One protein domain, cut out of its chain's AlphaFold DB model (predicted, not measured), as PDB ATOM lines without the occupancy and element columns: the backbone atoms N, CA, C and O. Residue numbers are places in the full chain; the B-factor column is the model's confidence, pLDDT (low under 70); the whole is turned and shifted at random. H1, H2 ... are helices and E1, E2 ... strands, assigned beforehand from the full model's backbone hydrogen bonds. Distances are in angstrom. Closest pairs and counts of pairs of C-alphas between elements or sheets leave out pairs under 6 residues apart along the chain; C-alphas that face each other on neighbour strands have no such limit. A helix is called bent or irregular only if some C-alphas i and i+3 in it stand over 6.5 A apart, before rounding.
ATOM      1  N   ILE A 277      33.634 -13.702 -42.726       54.56
ATOM      2  CA  ILE A 277      32.361 -13.052 -42.408       54.56
ATOM      3  C   ILE A 277      32.410 -12.687 -40.924       54.56
ATOM      4  O   ILE A 277      32.785 -13.524 -40.103       54.56
ATOM      5  N   GLY A 278      32.043 -11.444 -40.610       59.97
ATOM      6  CA  GLY A 278      32.098 -10.879 -39.265       59.97
ATOM      7  C   GLY A 278      31.539 -11.780 -38.162       59.97
ATOM      8  O   GLY A 278      30.549 -12.488 -38.368       59.97
ATOM      9  N   GLU A 279      32.160 -11.734 -36.981       61.34
ATOM     10  CA  GLU A 279      31.756 -12.564 -35.844       61.34
ATOM     11  C   GLU A 279      30.296 -12.295 -35.459       61.34
ATOM     12  O   GLU A 279      29.860 -11.146 -35.341       61.34
ATOM     13  N   ALA A 280      29.533 -13.378 -35.298       62.94
ATOM     14  CA  ALA A 280      28.113 -13.326 -34.988       62.94
ATOM     15  C   ALA A 280      27.891 -13.465 -33.477       62.94
ATOM     16  O   ALA A 280      27.897 -14.578 -32.944       62.94
ATOM     17  N   GLU A 281      27.649 -12.351 -32.788       71.81
ATOM     18  CA  GLU A 281      27.269 -12.376 -31.373       71.81
ATOM     19  C   GLU A 281      25.886 -13.029 -31.199       71.81
ATOM     20  O   GLU A 281      24.954 -12.802 -31.984       71.81
ATOM     21  N   ARG A 282      25.722 -13.836 -30.139       59.94
ATOM     22  CA  ARG A 282      24.411 -14.385 -29.760       59.94
ATOM     23  C   ARG A 282      23.500 -13.248 -29.291       59.94
ATOM     24  O   ARG A 282      23.608 -12.778 -28.163       59.94
ATOM     25  N   SER A 283      22.566 -12.845 -30.144       63.56
ATOM     26  CA  SER A 283      21.463 -11.967 -29.763       63.56
ATOM     27  C   SER A 283      20.465 -12.690 -28.850       63.56
ATOM     28  O   SER A 283      20.272 -13.904 -28.941       63.56
ATOM     29  N   ALA A 284      19.798 -11.932 -27.975       64.62
ATOM     30  CA  ALA A 284      18.677 -12.441 -27.188       64.62
ATOM     31  C   ALA A 284      17.534 -12.939 -28.108       64.62
ATOM     32  O   ALA A 284      17.353 -12.376 -29.198       64.62
ATOM     33  N   PRO A 285      16.740 -13.948 -27.687       51.56
ATOM     34  CA  PRO A 285      15.643 -14.488 -28.490       51.56
ATOM     35  C   PRO A 285      14.713 -13.389 -29.025       51.56
ATOM     36  O   PRO A 285      14.293 -12.501 -28.288       51.56
ATOM     37  N   GLY A 286      14.412 -13.436 -30.324       66.75
ATOM     38  CA  GLY A 286      13.564 -12.446 -31.001       66.75
ATOM     39  C   GLY A 286      14.285 -11.206 -31.549       66.75
ATOM     40  O   GLY A 286      13.659 -10.426 -32.263       66.75
ATOM     41  N   ARG A 287      15.591 -11.019 -31.302       65.50
ATOM     42  CA  ARG A 287      16.409 -10.006 -32.002       65.50
ATOM     43  C   ARG A 287      17.308 -10.670 -33.046       65.50
ATOM     44  O   ARG A 287      17.904 -11.714 -32.780       65.50
ATOM     45  N   GLY A 288      17.419 -10.059 -34.227       73.75
ATOM     46  CA  GLY A 288      18.301 -10.540 -35.297       73.75
ATOM     47  C   GLY A 288      19.761 -10.658 -34.840       73.75
ATOM     48  O   GLY A 288      20.177  -9.981 -33.896       73.75
ATOM     49  N   LYS A 289      20.543 -11.510 -35.511       84.38
ATOM     50  CA  LYS A 289      21.966 -11.694 -35.190       84.38
ATOM     51  C   LYS A 289      22.731 -10.392 -35.432       84.38
ATOM     52  O   LYS A 289      22.497  -9.717 -36.437       84.38
ATOM     53  N   ARG A 290      23.626 -10.039 -34.507       86.00
ATOM     54  CA  ARG A 290      24.558  -8.918 -34.660       86.00
ATOM     55  C   ARG A 290      25.859  -9.436 -35.266       86.00
ATOM     56  O   ARG A 290      26.340 -10.482 -34.845       86.00
ATOM     57  N   TYR A 291      26.398  -8.696 -36.226       86.88
ATOM     58  CA  TYR A 291      27.649  -8.990 -36.919       86.88
ATOM     59  C   TYR A 291      28.601  -7.798 -36.786       86.88
ATOM     60  O   TYR A 291      28.154  -6.661 -36.963       86.88
ATOM     61  N   ARG A 292      29.888  -8.052 -36.508       82.94
ATOM     62  CA  ARG A 292      30.970  -7.046 -36.537       82.94
ATOM     63  C   ARG A 292      31.816  -7.209 -37.801       82.94
ATOM     64  O   ARG A 292      32.448  -8.245 -37.975       82.94
ATOM     65  N   PHE A 293      31.839  -6.202 -38.667       86.25
ATOM     66  CA  PHE A 293      32.526  -6.238 -39.963       86.25
ATOM     67  C   PHE A 293      34.007  -5.842 -39.869       86.25
ATOM     68  O   PHE A 293      34.440  -5.235 -38.891       86.25
ATOM     69  N   SER A 294      34.787  -6.139 -40.914       77.00
ATOM     70  CA  SER A 294      36.238  -5.855 -40.978       77.00
ATOM     71  C   SER A 294      36.637  -4.379 -40.803       77.00
ATOM     72  O   SER A 294      37.755  -4.104 -40.378       77.00
ATOM     73  N   ASN A 295      35.739  -3.424 -41.067       78.12
ATOM     74  CA  ASN A 295      35.941  -1.994 -40.778       78.12
ATOM     75  C   ASN A 295      35.574  -1.593 -39.330       78.12
ATOM     76  O   ASN A 295      35.489  -0.405 -39.030       78.12
ATOM     77  N   GLY A 296      35.291  -2.558 -38.453       83.69
ATOM     78  CA  GLY A 296      34.883  -2.339 -37.064       83.69
ATOM     79  C   GLY A 296      33.424  -1.915 -36.869       83.69
ATOM     80  O   GLY A 296      33.004  -1.732 -35.729       83.69
ATOM     81  N   THR A 297      32.631  -1.769 -37.936       81.75
ATOM     82  CA  THR A 297      31.200  -1.446 -37.804       81.75
ATOM     83  C   THR A 297      30.393  -2.661 -37.350       81.75
ATOM     84  O   THR A 297      30.693  -3.795 -37.720       81.75
ATOM     85  N   GLU A 298      29.341  -2.432 -36.565       89.06
ATOM     86  CA  GLU A 298      28.436  -3.480 -36.085       89.06
ATOM     87  C   GLU A 298      27.010  -3.231 -36.556       89.06
ATOM     88  O   GLU A 298      26.529  -2.096 -36.529       89.06
ATOM     89  N   ASN A 299      26.299  -4.285 -36.961       85.31
ATOM     90  CA  ASN A 299      24.895  -4.159 -37.341       85.31
ATOM     91  C   ASN A 299      24.100  -5.458 -37.111       85.31
ATOM     92  O   ASN A 299      24.648  -6.561 -37.139       85.31
ATOM     93  N   THR A 300      22.794  -5.326 -36.885       87.06
ATOM     94  CA  THR A 300      21.857  -6.438 -36.682       87.06
ATOM     95  C   THR A 300      21.074  -6.700 -37.965       87.06
ATOM     96  O   THR A 300      20.297  -5.859 -38.407       87.06
ATOM     97  N   MET A 301      21.265  -7.875 -38.568       87.56
ATOM     98  CA  MET A 301      20.700  -8.205 -39.883       87.56
ATOM     99  C   MET A 301      20.581  -9.719 -40.112       87.56
ATOM    100  O   MET A 301      20.915 -10.532 -39.248       87.56
ATOM    101  N   SER A 302      20.067 -10.118 -41.279       82.44
ATOM    102  CA  SER A 302      20.126 -11.510 -41.735       82.44
ATOM    103  C   SER A 302      21.549 -11.883 -42.170       82.44
ATOM    104  O   SER A 302      22.345 -11.015 -42.526       82.44
ATOM    105  N   LEU A 303      21.855 -13.184 -42.215       72.38
ATOM    106  CA  LEU A 303      23.154 -13.684 -42.689       72.38
ATOM    107  C   LEU A 303      23.483 -13.206 -44.117       72.38
ATOM    108  O   LEU A 303      24.628 -12.877 -44.403       72.38
ATOM    109  N   ILE A 304      22.477 -13.121 -44.995       70.38
ATOM    110  CA  ILE A 304      22.635 -12.612 -46.368       70.38
ATOM    111  C   ILE A 304      23.001 -11.122 -46.356       70.38
ATOM    112  O   ILE A 304      23.893 -10.706 -47.090       70.38
ATOM    113  N   GLY A 305      22.359 -10.329 -45.487       77.12
ATOM    114  CA  GLY A 305      22.742  -8.936 -45.264       77.12
ATOM    115  C   GLY A 305      24.200  -8.823 -44.819       77.12
ATOM    116  O   GLY A 305      24.955  -8.060 -45.411       77.12
ATOM    117  N   ALA A 306      24.615  -9.648 -43.852       77.56
ATOM    118  CA  ALA A 306      25.969  -9.616 -43.306       77.56
ATOM    119  C   ALA A 306      27.035  -9.976 -44.351       77.56
ATOM    120  O   ALA A 306      28.054  -9.299 -44.443       77.56
ATOM    121  N   ILE A 307      26.780 -10.990 -45.185       71.06
ATOM    122  CA  ILE A 307      27.653 -11.339 -46.316       71.06
ATOM    123  C   ILE A 307      27.789 -10.146 -47.269       71.06
ATOM    124  O   ILE A 307      28.905  -9.726 -47.567       71.06
ATOM    125  N   ASN A 308      26.674  -9.546 -47.694       73.94
ATOM    126  CA  ASN A 308      26.695  -8.408 -48.616       73.94
ATOM    127  C   ASN A 308      27.435  -7.194 -48.022       73.94
ATOM    128  O   ASN A 308      28.249  -6.577 -48.708       73.94
ATOM    129  N   THR A 309      27.202  -6.873 -46.745       77.44
ATOM    130  CA  THR A 309      27.880  -5.773 -46.041       77.44
ATOM    131  C   THR A 309      29.377  -6.038 -45.864       77.44
ATOM    132  O   THR A 309      30.177  -5.117 -46.041       77.44
ATOM    133  N   GLN A 310      29.785  -7.281 -45.592       82.88
ATOM    134  CA  GLN A 310      31.198  -7.646 -45.470       82.88
ATOM    135  C   GLN A 310      31.931  -7.582 -46.819       82.88
ATOM    136  O   GLN A 310      33.027  -7.021 -46.898       82.88
ATOM    137  N   THR A 311      31.317  -8.089 -47.893       71.50
ATOM    138  CA  THR A 311      31.855  -7.990 -49.260       71.50
ATOM    139  C   THR A 311      32.003  -6.531 -49.687       71.50
ATOM    140  O   THR A 311      33.065  -6.137 -50.163       71.50
ATOM    141  N   TYR A 312      30.978  -5.705 -49.454       70.19
ATOM    142  CA  TYR A 312      31.016  -4.266 -49.731       70.19
ATOM    143  C   TYR A 312      32.147  -3.560 -48.967       70.19
ATOM    144  O   TYR A 312      32.928  -2.813 -49.554       70.19
ATOM    145  N   THR A 313      32.279  -3.855 -47.671       72.88
ATOM    146  CA  THR A 313      33.329  -3.294 -46.808       72.88
ATOM    147  C   THR A 313      34.730  -3.624 -47.324       72.88
ATOM    148  O   THR A 313      35.582  -2.738 -47.391       72.88
ATOM    149  N   ASN A 314      34.966  -4.871 -47.735       70.44
ATOM    150  CA  ASN A 314      36.274  -5.295 -48.234       70.44
ATOM    151  C   ASN A 314      36.595  -4.716 -49.620       70.44
ATOM    152  O   ASN A 314      37.748  -4.378 -49.875       70.44
ATOM    153  N   LEU A 315      35.601  -4.536 -50.495       65.94
ATOM    154  CA  LEU A 315      35.799  -3.878 -51.792       65.94
ATOM    155  C   LEU A 315      36.164  -2.396 -51.636       65.94
ATOM    156  O   LEU A 315      37.084  -1.925 -52.305       65.94
ATOM    157  N   LEU A 316      35.520  -1.680 -50.705       63.81
ATOM    158  CA  LEU A 316      35.926  -0.316 -50.350       63.81
ATOM    159  C   LEU A 316      37.338  -0.273 -49.746       63.81
ATOM    160  O   LEU A 316      38.132   0.585 -50.123       63.81
ATOM    161  N   ALA A 317      37.677  -1.207 -48.851       67.56
ATOM    162  CA  ALA A 317      39.021  -1.303 -48.272       67.56
ATOM    163  C   ALA A 317      40.105  -1.611 -49.325       67.56
ATOM    164  O   ALA A 317      41.234  -1.146 -49.200       67.56
ATOM    165  N   ALA A 318      39.751  -2.333 -50.392       64.38
ATOM    166  CA  ALA A 318      40.601  -2.582 -51.557       64.38
ATOM    167  C   ALA A 318      40.657  -1.403 -52.556       64.38
ATOM    168  O   ALA A 318      41.187  -1.562 -53.654       64.38
ATOM    169  N   GLY A 319      40.086  -0.237 -52.229       61.00
ATOM    170  CA  GLY A 319      40.063   0.938 -53.109       61.00
ATOM    171  C   GLY A 319      39.179   0.780 -54.353       61.00
ATOM    172  O   GLY A 319      39.296   1.561 -55.296       61.00
ATOM    173  N   THR A 320      38.297  -0.224 -54.382       63.88
ATOM    174  CA  THR A 320      37.394  -0.448 -55.516       63.88
ATOM    175  C   THR A 320      36.277   0.593 -55.497       63.88
ATOM    176  O   THR A 320      35.657   0.830 -54.460       63.88
TER     177      THR A 320
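This is residues 277 to 320 of the 690 residues of an uncharacterized protein of Calocera viscosa (strain TUFC12733) (UniProt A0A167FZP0). A small sheet of three short strands, E1, E2 and E3, makes a wall with the single helix H1 over one of its faces and running along the strands; the other face is bare of named helices. The link between E1 and E2, residues 282 to 289, makes one end of the long axis, and the last part of H1 with the residues after it makes the other. The printed part has 44 residues, with three named strands and then one named helix along the chain, in the order E1, E2, E3, H1; the sheet has the order E1 - E2 - E3 and is antiparallel throughout. The class is mixed, helices and strands, and the whole is only just compact, close to loose, with a radius of gyration of the C-alphas of 10.9 A and spans of 38 by 17 by 12 A.

From the first printed residue the backbone comes to E1, residues 279 to 281, an edge strand of the sheet. Its neighbour is the inner strand E2, residues 290 to 292; the two form a hairpin and are antiparallel, with 147 degrees between their directions. The C-alphas of Ala 280 and Tyr 291 face each other at 4.8 A, and N 281 and O 290 are within hydrogen-bond range at 3.1 A, as are N 292 and O 279 at 3.3 A. E2 forms a second hairpin with E3, residues 298 to 300, the other edge strand; these two are antiparallel at 158 degrees. The C-alphas of Arg 290 and Thr 300 face each other at 4.2 A, while N 291 and O 299 are 2.9 A apart and N 299 and O 291 are 3.0 A apart, both within hydrogen-bond range. E1, E2 and E3 are a meander, each strand the antiparallel neighbour of the one before. H1, residues 303 to 317, is on the sheet at a height over the sheet of 10.6 A, an arrangement of two layers with the helix on one face. H1 lies over E2, with 7 of its 15 C-alphas falling on that strand; it is only just not over E3, on which 2 fall. On the local plane the lines of H1 and E2 stand at 19 degrees, and H1 runs along the strands. The closest C-alphas of E2 and H1 are those of Tyr 291 and Ala 306, 6.6 A apart. E3 and H1 are near each other, with 5 pairs of C-alphas within 10 A. In H1 every O i to N i+4 pair is within hydrogen-bond range.

E1 runs from Glu 279, C-alpha at (31.756, -12.564, -35.844), to Glu 281 and is 6.3 A long from first to last C-alpha. E2 runs from Arg 290 to Arg 292, 6.9 A, and E3 from Glu 298 to Thr 300, 7.2 A. H1 begins at Leu 303, C-alpha at (23.154, -13.684, -42.689), and ends at Ala 317, C-alpha at (39.021, -1.303, -48.272), 20.9 A from first to last C-alpha; it is not bent.

The two C-alphas farthest apart are those of Pro 285 and Gly 319, 38.0 A, and the outline is a rod. The C-alphas of the first and last printed residues, Ile 277 and Thr 320, are 18.9 A apart. The printed part has no cut. The links from E2 to E3 and from E3 to H1 are tight, the link from E1 to E2 with its 8 residues is short, and there is no long link. The mean pLDDT of the printed part of this model is 72.9; 16 residues are under 70, namely 277 to 280, 282 to 287 and 315 to 320.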